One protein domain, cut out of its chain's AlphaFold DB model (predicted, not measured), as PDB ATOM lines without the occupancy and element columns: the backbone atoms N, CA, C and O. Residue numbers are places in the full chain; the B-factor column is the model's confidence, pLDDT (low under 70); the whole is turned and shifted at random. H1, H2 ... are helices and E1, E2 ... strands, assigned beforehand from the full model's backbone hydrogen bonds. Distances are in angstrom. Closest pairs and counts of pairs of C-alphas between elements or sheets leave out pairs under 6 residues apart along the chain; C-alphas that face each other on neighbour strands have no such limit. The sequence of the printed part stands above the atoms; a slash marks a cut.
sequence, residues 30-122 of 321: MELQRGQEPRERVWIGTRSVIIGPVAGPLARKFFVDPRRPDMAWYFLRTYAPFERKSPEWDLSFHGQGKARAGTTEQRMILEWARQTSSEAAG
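This is residues 30 to 122 of the 321 residues of an uncharacterized protein of Acidobacteria bacterium (UniProt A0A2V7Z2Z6). A twisted sheet of six antiparallel strands has one long helix, H2, laid across one face; a shorter helix, H1, lies beside H2 and grazes the sheet with residues 68 to 77. The 93 printed residues include two named helices and six named strands, in the order E1 E2 E3 E4 H1 E5 E6 H2; the class is mixed, helices and strands. The sheet runs E4 E3 E2 E1 E6 E5, and H2 on it makes two layers, a helix over a sheet. The whole is compact, with a radius of gyration of the C-alphas of 12.6 A and spans of 34 by 30 by 18 A.

Start at E1, residues 30 to 34, and continue through E2, 40 to 44, E3, 49 to 53, and E4, 59 to 61: a meander, each strand the antiparallel neighbour of the one before. Within hydrogen-bond range you find N 32 and O 42 at 2.8 A, N 43 and O 50 at 2.8 A, and N 51 and O 59 at 2.9 A. H1, residues 68 to 78, only grazes the sheet. The hairpin of E5, 82 to 85, and E6, 89 to 94, has N 84 and O 91 at 2.8 A; E6 is also antiparallel to E1, with N 33 and O 90 at 2.9 A. H2, residues 103 to 120, is on the sheet at a height of 9.3 A and runs across the strands, at 74 degrees to E5 on the local plane; its closest C-alphas to E6 are Leu 110 and Leu 91, 6.8 A. H1 and H2 are close but not clearly touching, their closest C-alphas, Arg 68 and Thr 116, 7.4 A apart, at a shallow tilt of 26 degrees, opposite ways. In H1 and H2 every O i to N i+4 pair is within hydrogen-bond range.

Find C-alpha 30 at (-46.479, 2.602, -46.424), where E1 begins. H1 is 15.3 A long, E6 16.2 A. H2 runs 25.8 A, from C-alpha 103 at (-56.937, 14.418, -40.959) to C-alpha 120 at (-36.660, -0.960, -36.786).

The two C-alphas farthest apart, Glu 37 and Lys 98, are 35.3 A apart. The printed part has no cut and no long link; no printed residue is under 70 in pLDDT.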
ATOM      1  N   MET A  30     -46.648   1.175 -46.687       97.50
ATOM      2  CA  MET A  30     -46.479   2.602 -46.424       97.50
ATOM      3  C   MET A  30     -45.051   3.000 -46.778       97.50
ATOM      4  O   MET A  30     -44.105   2.386 -46.281       97.50
ATOM      5  N   GLU A  31     -44.889   4.021 -47.608       97.38
ATOM      6  CA  GLU A  31     -43.597   4.642 -47.876       97.38
ATOM      7  C   GLU A  31     -43.484   5.932 -47.067       97.38
ATOM      8  O   GLU A  31     -44.323   6.821 -47.187       97.38
ATOM      9  N   LEU A  32     -42.440   6.038 -46.254       96.62
ATOM     10  CA  LEU A  32     -42.060   7.246 -45.537       96.62
ATOM     11  C   LEU A  32     -40.706   7.719 -46.070       96.62
ATOM     12  O   LEU A  32     -39.730   6.969 -46.031       96.62
ATOM     13  N   GLN A  33     -40.629   8.960 -46.539       95.50
ATOM     14  CA  GLN A  33     -39.363   9.619 -46.864       95.50
ATOM     15  C   GLN A  33     -39.039  10.667 -45.804       95.50
ATOM     16  O   GLN A  33     -39.920  11.431 -45.403       95.50
ATOM     17  N   ARG A  34     -37.785  10.695 -45.341       92.62
ATOM     18  CA  ARG A  34     -37.348  11.559 -44.234       92.62
ATOM     19  C   ARG A  34     -35.923  12.078 -44.383       92.62
ATOM     20  O   ARG A  34     -35.113  11.499 -45.107       92.62
ATOM     21  N   GLY A  35     -35.623  13.130 -43.621       87.06
ATOM     22  CA  GLY A  35     -34.285  13.713 -43.509       87.06
ATOM     23  C   GLY A  35     -33.915  14.670 -44.647       87.06
ATOM     24  O   GLY A  35     -34.671  14.865 -45.601       87.06
ATOM     25  N   GLN A  36     -32.735  15.275 -44.504       82.69
ATOM     26  CA  GLN A  36     -32.067  16.068 -45.541       82.69
ATOM     27  C   GLN A  36     -31.171  15.165 -46.402       82.69
ATOM     28  O   GLN A  36     -30.984  13.996 -46.070       82.69
ATOM     29  N   GLU A  37     -30.645  15.670 -47.520       82.81
ATOM     30  CA  GLU A  37     -29.845  14.865 -48.450       82.81
ATOM     31  C   GLU A  37     -28.626  14.176 -47.781       82.81
ATOM     32  O   GLU A  37     -27.871  14.843 -47.073       82.81
ATOM     33  N   PRO A  38     -28.400  12.864 -48.021       84.81
ATOM     34  CA  PRO A  38     -29.247  11.962 -48.804       84.81
ATOM     35  C   PRO A  38     -30.530  11.591 -48.045       84.81
ATOM     36  O   PRO A  38     -30.475  11.061 -46.937       84.81
ATOM     37  N   ARG A  39     -31.695  11.817 -48.677       91.56
ATOM     38  CA  ARG A  39     -32.990  11.449 -48.085       91.56
ATOM     39  C   ARG A  39     -33.023   9.946 -47.817       91.56
ATOM     40  O   ARG A  39     -32.552   9.150 -48.634       91.56
ATOM     41  N   GLU A  40     -33.625   9.557 -46.702       94.62
ATOM     42  CA  GLU A  40     -33.861   8.158 -46.358       94.62
ATOM     43  C   GLU A  40     -35.275   7.751 -46.786       94.62
ATOM     44  O   GLU A  40     -36.236   8.497 -46.588       94.62
ATOM     45  N   ARG A  41     -35.400   6.555 -47.362       96.00
ATOM     46  CA  ARG A  41     -36.668   5.889 -47.657       96.00
ATOM     47  C   ARG A  41     -36.892   4.770 -46.648       96.00
ATOM     48  O   ARG A  41     -36.023   3.927 -46.425       96.00
ATOM     49  N   VAL A  42     -38.106   4.718 -46.118       96.69
ATOM     50  CA  VAL A  42     -38.605   3.640 -45.274       96.69
ATOM     51  C   VAL A  42     -39.852   3.049 -45.918       96.69
ATOM     52  O   VAL A  42     -40.845   3.740 -46.104       96.69
ATOM     53  N   TRP A  43     -39.818   1.761 -46.239       97.38
ATOM     54  CA  TRP A  43     -40.974   1.004 -46.701       97.38
ATOM     55  C   TRP A  43     -41.457   0.057 -45.604       97.38
ATOM     56  O   TRP A  43     -40.757  -0.886 -45.229       97.38
ATOM     57  N   ILE A  44     -42.665   0.286 -45.099       97.50
ATOM     58  CA  ILE A  44     -43.307  -0.536 -44.073       97.50
ATOM     59  C   ILE A  44     -44.324  -1.448 -44.761       97.50
ATOM     60  O   ILE A  44     -45.383  -1.003 -45.203       97.50
ATOM     61  N   GLY A  45     -43.985  -2.733 -44.871       96.31
ATOM     62  CA  GLY A  45     -44.912  -3.769 -45.329       96.31
ATOM     63  C   GLY A  45     -45.641  -4.434 -44.160       96.31
ATOM     64  O   GLY A  45     -45.555  -3.999 -43.020       96.31
ATOM     65  N   THR A  46     -46.306  -5.559 -44.415       94.12
ATOM     66  CA  THR A  46     -47.026  -6.322 -43.373       94.12
ATOM     67  C   THR A  46     -46.143  -7.277 -42.566       94.12
ATOM     68  O   THR A  46     -46.605  -7.879 -41.605       94.12
ATOM     69  N   ARG A  47     -44.873  -7.459 -42.954       93.62
ATOM     70  CA  ARG A  47     -43.951  -8.435 -42.329       93.62
ATOM     71  C   ARG A  47     -42.591  -7.867 -41.939       93.62
ATOM     72  O   ARG A  47     -41.852  -8.499 -41.193       93.62
ATOM     73  N   SER A  48     -42.217  -6.731 -42.509       95.75
ATOM     74  CA  SER A  48     -40.882  -6.170 -42.356       95.75
ATOM     75  C   SER A  48     -40.889  -4.691 -42.692       95.75
ATOM     76  O   SER A  48     -41.728  -4.227 -43.468       95.75
ATOM     77  N   VAL A  49     -39.873  -4.004 -42.192       97.00
ATOM     78  CA  VAL A  49     -39.526  -2.635 -42.548       97.00
ATOM     79  C   VAL A  49     -38.281  -2.679 -43.433       97.00
ATOM     80  O   VAL A  49     -37.341  -3.413 -43.144       97.00
ATOM     81  N   ILE A  50     -38.265  -1.944 -44.537       96.75
ATOM     82  CA  ILE A  50     -37.104  -1.816 -45.423       96.75
ATOM     83  C   ILE A  50     -36.629  -0.367 -45.340       96.75
ATOM     84  O   ILE A  50     -37.413   0.533 -45.614       96.75
ATOM     85  N   ILE A  51     -35.382  -0.134 -44.934       96.06
ATOM     86  CA  ILE A  51     -34.835   1.201 -44.637       96.06
ATOM     87  C   ILE A  51     -33.520   1.395 -45.390       96.06
ATOM     88  O   ILE A  51     -32.684   0.491 -45.406       96.06
ATOM     89  N   GLY A  52     -33.315   2.566 -45.986       95.12
ATOM     90  CA  GLY A  52     -32.022   2.976 -46.532       95.12
ATOM     91  C   GLY A  52     -32.099   4.296 -47.303       95.12
ATOM     92  O   GLY A  52     -33.187   4.852 -47.464       95.12
ATOM     93  N   PRO A  53     -30.967   4.826 -47.792       95.19
ATOM     94  CA  PRO A  53     -30.958   6.025 -48.628       95.19
ATOM     95  C   PRO A  53     -31.809   5.829 -49.891       95.19
ATOM     96  O   PRO A  53     -31.822   4.748 -50.481       95.19
ATOM     97  N   VAL A  54     -32.479   6.892 -50.350       92.88
ATOM     98  CA  VAL A  54     -33.296   6.879 -51.583       92.88
ATOM     99  C   VAL A  54     -32.480   6.396 -52.788       92.88
ATOM    100  O   VAL A  54     -32.989   5.635 -53.609       92.88
ATOM    101  N   ALA A  55     -31.211   6.805 -52.868       91.88
ATOM    102  CA  ALA A  55     -30.257   6.403 -53.898       91.88
ATOM    103  C   ALA A  55     -29.164   5.483 -53.324       91.88
ATOM    104  O   ALA A  55     -27.983   5.821 -53.339       91.88
ATOM    105  N   GLY A  56     -29.541   4.321 -52.785       92.00
ATOM    106  CA  GLY A  56     -28.550   3.355 -52.315       92.00
ATOM    107  C   GLY A  56     -29.127   2.029 -51.817       92.00
ATOM    108  O   GLY A  56     -30.280   1.700 -52.110       92.00
ATOM    109  N   PRO A  57     -28.309   1.222 -51.119       93.81
ATOM    110  CA  PRO A  57     -28.722  -0.093 -50.658       93.81
ATOM    111  C   PRO A  57     -29.804   0.021 -49.582       93.81
ATOM    112  O   PRO A  57     -29.716   0.841 -48.671       93.81
ATOM    113  N   LEU A  58     -30.806  -0.849 -49.671       94.56
ATOM    114  CA  LEU A  58     -31.880  -0.950 -48.692       94.56
ATOM    115  C   LEU A  58     -31.646  -2.150 -47.769       94.56
ATOM    116  O   LEU A  58     -31.373  -3.259 -48.232       94.56
ATOM    117  N   ALA A  59     -31.809  -1.947 -46.464       95.88
ATOM    118  CA  ALA A  59     -31.739  -2.992 -45.454       95.88
ATOM    119  C   ALA A  59     -33.147  -3.432 -45.044       95.88
ATOM    120  O   ALA A  59     -33.981  -2.614 -44.660       95.88
ATOM    121  N   ARG A  60     -33.412  -4.740 -45.073       96.25
ATOM    122  CA  ARG A  60     -34.640  -5.312 -44.511       96.25
ATOM    123  C   ARG A  60     -34.455  -5.573 -43.016       96.25
ATOM    124  O   ARG A  60     -33.472  -6.184 -42.606       96.25
ATOM    125  N   LYS A  61     -35.427  -5.146 -42.223       95.50
ATOM    126  CA  LYS A  61     -35.521  -5.306 -40.772       95.50
ATOM    127  C   LYS A  61     -36.867  -5.937 -40.424       95.50
ATOM    128  O   LYS A  61     -37.874  -5.670 -41.082       95.50
ATOM    129  N   PHE A  62     -36.894  -6.778 -39.401       94.12
ATOM    130  CA  PHE A  62     -38.149  -7.283 -38.847       94.12
ATOM    131  C   PHE A  62     -38.722  -6.284 -37.844       94.12
ATOM    132  O   PHE A  62     -38.010  -5.401 -37.366       94.12
ATOM    133  N   PHE A  63     -40.014  -6.407 -37.558       92.81
ATOM    134  CA  PHE A  63     -40.623  -5.622 -36.495       92.81
ATOM    135  C   PHE A  63     -40.046  -6.030 -35.141       92.81
ATOM    136  O   PHE A  63     -39.892  -7.219 -34.873       92.81
ATOM    137  N   VAL A  64     -39.732  -5.032 -34.313       90.44
ATOM    138  CA  VAL A  64     -39.264  -5.249 -32.939       90.44
ATOM    139  C   VAL A  64     -40.433  -5.679 -32.059       90.44
ATOM    140  O   VAL A  64     -40.340  -6.670 -31.346       90.44
ATOM    141  N   ASP A  65     -41.554  -4.965 -32.158       88.69
ATOM    142  CA  ASP A  65     -42.789  -5.319 -31.470       88.69
ATOM    143  C   ASP A  65     -43.626  -6.292 -32.329       88.69
ATOM    144  O   ASP A  65     -43.989  -5.952 -33.467       88.69
ATOM    145  N   PRO A  66     -43.965  -7.489 -31.808       89.94
ATOM    146  CA  PRO A  66     -44.705  -8.515 -32.543       89.94
ATOM    147  C   PRO A  66     -46.121  -8.093 -32.964       89.94
ATOM    148  O   PRO A  66     -46.709  -8.755 -33.816       89.94
ATOM    149  N   ARG A  67     -46.662  -6.991 -32.428       88.44
ATOM    150  CA  ARG A  67     -47.999  -6.461 -32.757       88.44
ATOM    151  C   ARG A  67     -47.999  -5.537 -33.977       88.44
ATOM    152  O   ARG A  67     -49.049  -5.288 -34.570       88.44
ATOM    153  N   ARG A  68     -46.836  -5.018 -34.386       92.19
ATOM    154  CA  ARG A  68     -46.714  -4.110 -35.545       92.19
ATOM    155  C   ARG A  68     -47.252  -4.707 -36.855       92.19
ATOM    156  O   ARG A  68     -47.942  -3.970 -37.560       92.19
ATOM    157  N   PRO A  69     -47.026  -5.995 -37.193       92.50
ATOM    158  CA  PRO A  69     -47.676  -6.640 -38.335       92.50
ATOM    159  C   PRO A  69     -49.201  -6.504 -38.341       92.50
ATOM    160  O   PRO A  69     -49.780  -6.168 -39.374       92.50
ATOM    161  N   ASP A  70     -49.850  -6.750 -37.202       89.94
ATOM    162  CA  ASP A  70     -51.312  -6.740 -37.099       89.94
ATOM    163  C   ASP A  70     -51.858  -5.316 -37.232       89.94
ATOM    164  O   ASP A  70     -52.825  -5.082 -37.958       89.94
ATOM    165  N   MET A  71     -51.171  -4.336 -36.638       91.62
ATOM    166  CA  MET A  71     -51.482  -2.915 -36.824       91.62
ATOM    167  C   MET A  71     -51.328  -2.474 -38.282       91.62
ATOM    168  O   MET A  71     -52.205  -1.799 -38.824       91.62
ATOM    169  N   ALA A  72     -50.242  -2.888 -38.947       93.62
ATOM    170  CA  ALA A  72     -50.033  -2.609 -40.364       93.62
ATOM    171  C   ALA A  72     -51.189  -3.178 -41.198       93.62
ATOM    172  O   ALA A  72     -51.767  -2.474 -42.026       93.62
ATOM    173  N   TRP A  73     -51.567  -4.434 -40.942       93.38
ATOM    174  CA  TRP A  73     -52.707  -5.076 -41.589       93.38
ATOM    175  C   TRP A  73     -54.017  -4.332 -41.357       93.38
ATOM    176  O   TRP A  73     -54.765  -4.122 -42.315       93.38
ATOM    177  N   TYR A  74     -54.288  -3.919 -40.119       91.31
ATOM    178  CA  TYR A  74     -55.480  -3.151 -39.784       91.31
ATOM    179  C   TYR A  74     -55.556  -1.856 -40.593       91.31
ATOM    180  O   TYR A  74     -56.566  -1.617 -41.258       91.31
ATOM    181  N   PHE A  75     -54.486  -1.054 -40.610       94.00
ATOM    182  CA  PHE A  75     -54.482   0.193 -41.373       94.00
ATOM    183  C   PHE A  75     -54.688  -0.071 -42.861       94.00
ATOM    184  O   PHE A  75     -55.585   0.514 -43.470       94.00
ATOM    185  N   LEU A  76     -53.900  -0.986 -43.432       95.00
ATOM    186  CA  LEU A  76     -53.911  -1.284 -44.863       95.00
ATOM    187  C   LEU A  76     -55.259  -1.838 -45.342       95.00
ATOM    188  O   LEU A  76     -55.624  -1.611 -46.491       95.00
ATOM    189  N   ARG A  77     -56.019  -2.542 -44.493       94.56
ATOM    190  CA  ARG A  77     -57.360  -3.054 -44.835       94.56
ATOM    191  C   ARG A  77     -58.489  -2.069 -44.547       94.56
ATOM    192  O   ARG A  77     -59.538  -2.167 -45.176       94.56
ATOM    193  N   THR A  78     -58.294  -1.156 -43.603       91.69
ATOM    194  CA  THR A  78     -59.319  -0.185 -43.208       91.69
ATOM    195  C   THR A  78     -59.348   0.991 -44.173       91.69
ATOM    196  O   THR A  78     -60.405   1.315 -44.725       91.69
ATOM    197  N   TYR A  79     -58.186   1.592 -44.438       95.19
ATOM    198  CA  TYR A  79     -58.105   2.872 -45.128       95.19
ATOM    199  C   TYR A  79     -57.784   2.743 -46.621       95.19
ATOM    200  O   TYR A  79     -56.985   1.902 -47.040       95.19
ATOM    201  N   ALA A  80     -58.418   3.602 -47.418       96.00
ATOM    202  CA  ALA A  80     -58.089   3.824 -48.821       96.00
ATOM    203  C   ALA A  80     -56.717   4.517 -48.960       96.00
ATOM    204  O   ALA A  80     -56.274   5.166 -48.007       96.00
ATOM    205  N   PRO A  81     -56.047   4.423 -50.125       97.75
ATOM    206  CA  PRO A  81     -54.786   5.116 -50.369       97.75
ATOM    207  C   PRO A  81     -54.862   6.626 -50.140       97.75
ATOM    208  O   PRO A  81     -55.861   7.268 -50.481       97.75
ATOM    209  N   PHE A  82     -53.786   7.202 -49.614       97.69
ATOM    210  CA  PHE A  82     -53.630   8.650 -49.486       97.69
ATOM    211  C   PHE A  82     -52.153   9.046 -49.448       97.69
ATOM    212  O   PHE A  82     -51.277   8.230 -49.171       97.69
ATOM    213  N   GLU A  83     -51.889  10.326 -49.683       97.06
ATOM    214  CA  GLU A  83     -50.576  10.932 -49.487       97.06
ATOM    215  C   GLU A  83     -50.676  12.054 -48.461       97.06
ATOM    216  O   GLU A  83     -51.667  12.787 -48.410       97.06
ATOM    217  N   ARG A  84     -49.627  12.210 -47.656       95.25
ATOM    218  CA  ARG A  84     -49.487  13.309 -46.708       95.25
ATOM    219  C   ARG A  84     -48.069  13.849 -46.761       95.25
ATOM    220  O   ARG A  84     -47.125  13.165 -46.382       95.25
ATOM    221  N   LYS A  85     -47.944  15.102 -47.189       93.19
ATOM    222  CA  LYS A  85     -46.676  15.834 -47.219       93.19
ATOM    223  C   LYS A  85     -46.539  16.709 -45.981       93.19
ATOM    224  O   LYS A  85     -47.523  17.272 -45.496       93.19
ATOM    225  N   SER A  86     -45.321  16.834 -45.482       85.88
ATOM    226  CA  SER A  86     -44.941  17.755 -44.414       85.88
ATOM    227  C   SER A  86     -43.508  18.242 -44.648       85.88
ATOM    228  O   SER A  86     -42.770  17.593 -45.386       85.88
ATOM    229  N   PRO A  87     -43.079  19.354 -44.027       83.69
ATOM    230  CA  PRO A  87     -41.733  19.892 -44.247       83.69
ATOM    231  C   PRO A  87     -40.595  18.903 -43.952       83.69
ATOM    232  O   PRO A  87     -39.533  18.982 -44.559       83.69
ATOM    233  N   GLU A  88     -40.815  17.969 -43.028       86.31
ATOM    234  CA  GLU A  88     -39.794  17.022 -42.575       86.31
ATOM    235  C   GLU A  88     -40.013  15.587 -43.095       86.31
ATOM    236  O   GLU A  88     -39.092  14.768 -43.050       86.31
ATOM    237  N   TRP A  89     -41.223  15.269 -43.571       89.31
ATOM    238  CA  TRP A  89     -41.654  13.901 -43.875       89.31
ATOM    239  C   TRP A  89     -42.667  13.869 -45.017       89.31
ATOM    240  O   TRP A  89     -43.631  14.637 -44.999       89.31
ATOM    241  N   ASP A  90     -42.523  12.903 -45.920       94.81
ATOM    242  CA  ASP A  90     -43.537  12.569 -46.922       94.81
ATOM    243  C   ASP A  90     -44.022  11.135 -46.683       94.81
ATOM    244  O   ASP A  90     -43.209  10.213 -46.627       94.81
ATOM    245  N   LEU A  91     -45.334  10.948 -46.521       97.00
ATOM    246  CA  LEU A  91     -45.973   9.640 -46.366       97.00
ATOM    247  C   LEU A  91     -46.843   9.332 -47.584       97.00
ATOM    248  O   LEU A  91     -47.811  10.047 -47.846       97.00
ATOM    249  N   SER A  92     -46.555   8.216 -48.247       97.62
ATOM    250  CA  SER A  92     -47.429   7.595 -49.242       97.62
ATOM    251  C   SER A  92     -48.006   6.308 -48.662       97.62
ATOM    252  O   SER A  92     -47.287   5.357 -48.353       97.62
ATOM    253  N   PHE A  93     -49.322   6.286 -48.465       97.69
ATOM    254  CA  PHE A  93     -50.040   5.161 -47.884       97.69
ATOM    255  C   PHE A  93     -50.746   4.364 -48.984       97.69
ATOM    256  O   PHE A  93     -51.672   4.860 -49.626       97.69
ATOM    257  N   HIS A  94     -50.336   3.111 -49.179       97.38
ATOM    258  CA  HIS A  94     -50.847   2.203 -50.209       97.38
ATOM    259  C   HIS A  94     -51.751   1.138 -49.578       97.38
ATOM    260  O   HIS A  94     -51.423  -0.048 -49.557       97.38
ATOM    261  N   GLY A  95     -52.874   1.579 -49.008       95.38
ATOM    262  CA  GLY A  95     -53.916   0.700 -48.472       95.38
ATOM    263  C   GLY A  95     -54.857   0.148 -49.546       95.38
ATOM    264  O   GLY A  95     -54.905   0.622 -50.673       95.38
ATOM    265  N   GLN A  96     -55.643  -0.851 -49.171       96.25
ATOM    266  CA  GLN A  96     -56.682  -1.493 -49.989       96.25
ATOM    267  C   GLN A  96     -58.081  -1.350 -49.365       96.25
ATOM    268  O   GLN A  96     -59.049  -1.959 -49.823       96.25
ATOM    269  N   GLY A  97     -58.186  -0.580 -48.281       93.31
ATOM    270  CA  GLY A  97     -59.447  -0.314 -47.613       93.31
ATOM    271  C   GLY A  97     -60.347   0.640 -48.387       93.31
ATOM    272  O   GLY A  97     -59.964   1.241 -49.390       93.31
ATOM    273  N   LYS A  98     -61.580   0.780 -47.900       93.38
ATOM    274  CA  LYS A  98     -62.591   1.676 -48.487       93.38
ATOM    275  C   LYS A  98     -62.819   2.933 -47.653       93.38
ATOM    276  O   LYS A  98     -63.373   3.902 -48.168       93.38
ATOM    277  N   ALA A  99     -62.427   2.925 -46.377       92.81
ATOM    278  CA  ALA A  99     -62.627   4.075 -45.508       92.81
ATOM    279  C   ALA A  99     -61.642   5.181 -45.889       92.81
ATOM    280  O   ALA A  99     -60.436   4.961 -45.991       92.81
ATOM    281  N   ARG A 100     -62.138   6.398 -46.088       95.06
ATOM    282  CA  ARG A 100     -61.261   7.552 -46.270       95.06
ATOM    283  C   ARG A 100     -60.732   7.976 -44.902       95.06
ATOM    284  O   ARG A 100     -61.526   8.302 -44.029       95.06
ATOM    285  N   ALA A 101     -59.412   7.994 -44.730       93.94
ATOM    286  CA  ALA A 101     -58.795   8.497 -43.507       93.94
ATOM    287  C   ALA A 101     -59.016  10.015 -43.390       93.94
ATOM    288  O   ALA A 101     -58.656  10.762 -44.311       93.94
ATOM    289  N   GLY A 102     -59.597  10.467 -42.276       93.38
ATOM    290  CA  GLY A 102     -59.661  11.880 -41.916       93.38
ATOM    291  C   GLY A 102     -58.286  12.438 -41.540       93.38
ATOM    292  O   GLY A 102     -57.274  11.736 -41.525       93.38
ATOM    293  N   THR A 103     -58.212  13.738 -41.259       95.56
ATOM    294  CA  THR A 103     -56.937  14.418 -40.959       95.56
ATOM    295  C   THR A 103     -56.259  13.872 -39.700       95.56
ATOM    296  O   THR A 103     -55.024  13.771 -39.667       95.56
ATOM    297  N   THR A 104     -57.056  13.492 -38.697       95.19
ATOM    298  CA  THR A 104     -56.602  12.858 -37.456       95.19
ATOM    299  C   THR A 104     -56.054  11.463 -37.723       95.19
ATOM    300  O   THR A 104     -54.922  11.182 -37.340       95.19
ATOM    301  N   GLU A 105     -56.780  10.609 -38.448       95.25
ATOM    302  CA  GLU A 105     -56.328   9.240 -38.728       95.25
ATOM    303  C   GLU A 105     -55.106   9.214 -39.651       95.25
ATOM    304  O   GLU A 105     -54.184   8.431 -39.443       95.25
ATOM    305  N   GLN A 106     -55.023  10.123 -40.625       96.75
ATOM    306  CA  GLN A 106     -53.807  10.264 -41.430       96.75
ATOM    307  C   GLN A 106     -52.591  10.646 -40.571       96.75
ATOM    308  O   GLN A 106     -51.471  10.244 -40.883       96.75
ATOM    309  N   ARG A 107     -52.786  11.438 -39.504       96.06
ATOM    310  CA  ARG A 107     -51.699  11.805 -38.581       96.06
ATOM    311  C   ARG A 107     -51.336  10.627 -37.689       96.06
ATOM    312  O   ARG A 107     -50.157  10.351 -37.527       96.06
ATOM    313  N   MET A 108     -52.337   9.909 -37.193       95.94
ATOM    314  CA  MET A 108     -52.171   8.670 -36.437       95.94
ATOM    315  C   MET A 108     -51.294   7.664 -37.190       95.94
ATOM    316  O   MET A 108     -50.314   7.161 -36.644       95.94
ATOM    317  N   ILE A 109     -51.600   7.428 -38.470       96.44
ATOM    318  CA  ILE A 109     -50.844   6.515 -39.338       96.44
ATOM    319  C   ILE A 109     -49.419   7.032 -39.571       96.44
ATOM    320  O   ILE A 109     -48.473   6.246 -39.530       96.44
ATOM    321  N   LEU A 110     -49.244   8.344 -39.771       96.19
ATOM    322  CA  LEU A 110     -47.916   8.951 -39.886       96.19
ATOM    323  C   LEU A 110     -47.083   8.737 -38.617       96.19
ATOM    324  O   LEU A 110     -45.939   8.299 -38.712       96.19
ATOM    325  N   GLU A 111     -47.636   9.011 -37.438       95.75
ATOM    326  CA  GLU A 111     -46.912   8.836 -36.176       95.75
ATOM    327  C   GLU A 111     -46.612   7.363 -35.894       95.75
ATOM    328  O   GLU A 111     -45.508   7.032 -35.459       95.75
ATOM    329  N   TRP A 112     -47.530   6.458 -36.244       95.75
ATOM    330  CA  TRP A 112     -47.279   5.021 -36.175       95.75
ATOM    331  C   TRP A 112     -46.144   4.593 -37.112       95.75
ATOM    332  O   TRP A 112     -45.266   3.829 -36.704       95.75
ATOM    333  N   ALA A 113     -46.112   5.106 -38.346       96.25
ATOM    334  CA  ALA A 113     -45.046   4.818 -39.301       96.25
ATOM    335  C   ALA A 113     -43.689   5.342 -38.802       96.25
ATOM    336  O   ALA A 113     -42.685   4.628 -38.863       96.25
ATOM    337  N   ARG A 114     -43.657   6.557 -38.237       94.19
ATOM    338  CA  ARG A 114     -42.445   7.148 -37.648       94.19
ATOM    339  C   ARG A 114     -41.945   6.341 -36.450       94.19
ATOM    340  O   ARG A 114     -40.754   6.021 -36.414       94.19
ATOM    341  N   GLN A 115     -42.830   5.931 -35.540       94.06
ATOM    342  CA  GLN A 115     -42.465   5.075 -34.408       94.06
ATOM    343  C   GLN A 115     -41.883   3.741 -34.892       94.06
ATOM    344  O   GLN A 115     -40.751   3.397 -34.563       94.06
ATOM    345  N   THR A 116     -42.604   3.053 -35.778       94.44
ATOM    346  CA  THR A 116     -42.210   1.753 -36.340       94.44
ATOM    347  C   THR A 116     -40.862   1.824 -37.068       94.44
ATOM    348  O   THR A 116     -40.024   0.932 -36.940       94.44
ATOM    349  N   SER A 117     -40.617   2.908 -37.811       93.44
ATOM    350  CA  SER A 117     -39.333   3.139 -38.481       93.44
ATOM    351  C   SER A 117     -38.181   3.357 -37.494       93.44
ATOM    352  O   SER A 117     -37.067   2.898 -37.741       93.44
ATOM    353  N   SER A 118     -38.445   4.041 -36.377       91.81
ATOM    354  CA  SER A 118     -37.447   4.339 -35.344       91.81
ATOM    355  C   SER A 118     -37.080   3.085 -34.549       91.81
ATOM    356  O   SER A 118     -35.903   2.851 -34.287       91.81
ATOM    357  N   GLU A 119     -38.065   2.234 -34.252       91.94
ATOM    358  CA  GLU A 119     -37.860   0.913 -33.647       91.94
ATOM    359  C   GLU A 119     -37.011   0.007 -34.547       91.94
ATOM    360  O   GLU A 119     -35.999  -0.541 -34.112       91.94
ATOM    361  N   ALA A 120     -37.371  -0.107 -35.830       92.44
ATOM    362  CA  ALA A 120     -36.660  -0.960 -36.786       92.44
ATOM    363  C   ALA A 120     -35.216  -0.500 -37.071       92.44
ATOM    364  O   ALA A 120     -34.363  -1.319 -37.427       92.44
ATOM    365  N   ALA A 121     -34.927   0.794 -36.903       90.50
ATOM    366  CA  ALA A 121     -33.577   1.340 -37.022       90.50
ATOM    367  C   ALA A 121     -32.646   0.921 -35.864       90.50
ATOM    368  O   ALA A 121     -31.433   1.080 -35.983       90.50
ATOM    369  N   GLY A 122     -33.172   0.332 -34.778       77.94
ATOM    370  CA  GLY A 122     -32.365  -0.241 -33.693       77.94
ATOM    371  C   GLY A 122     -31.782   0.782 -32.716       77.94
ATOM    372  O   GLY A 122     -30.817   0.485 -32.013       77.94
TER     373      GLY A 122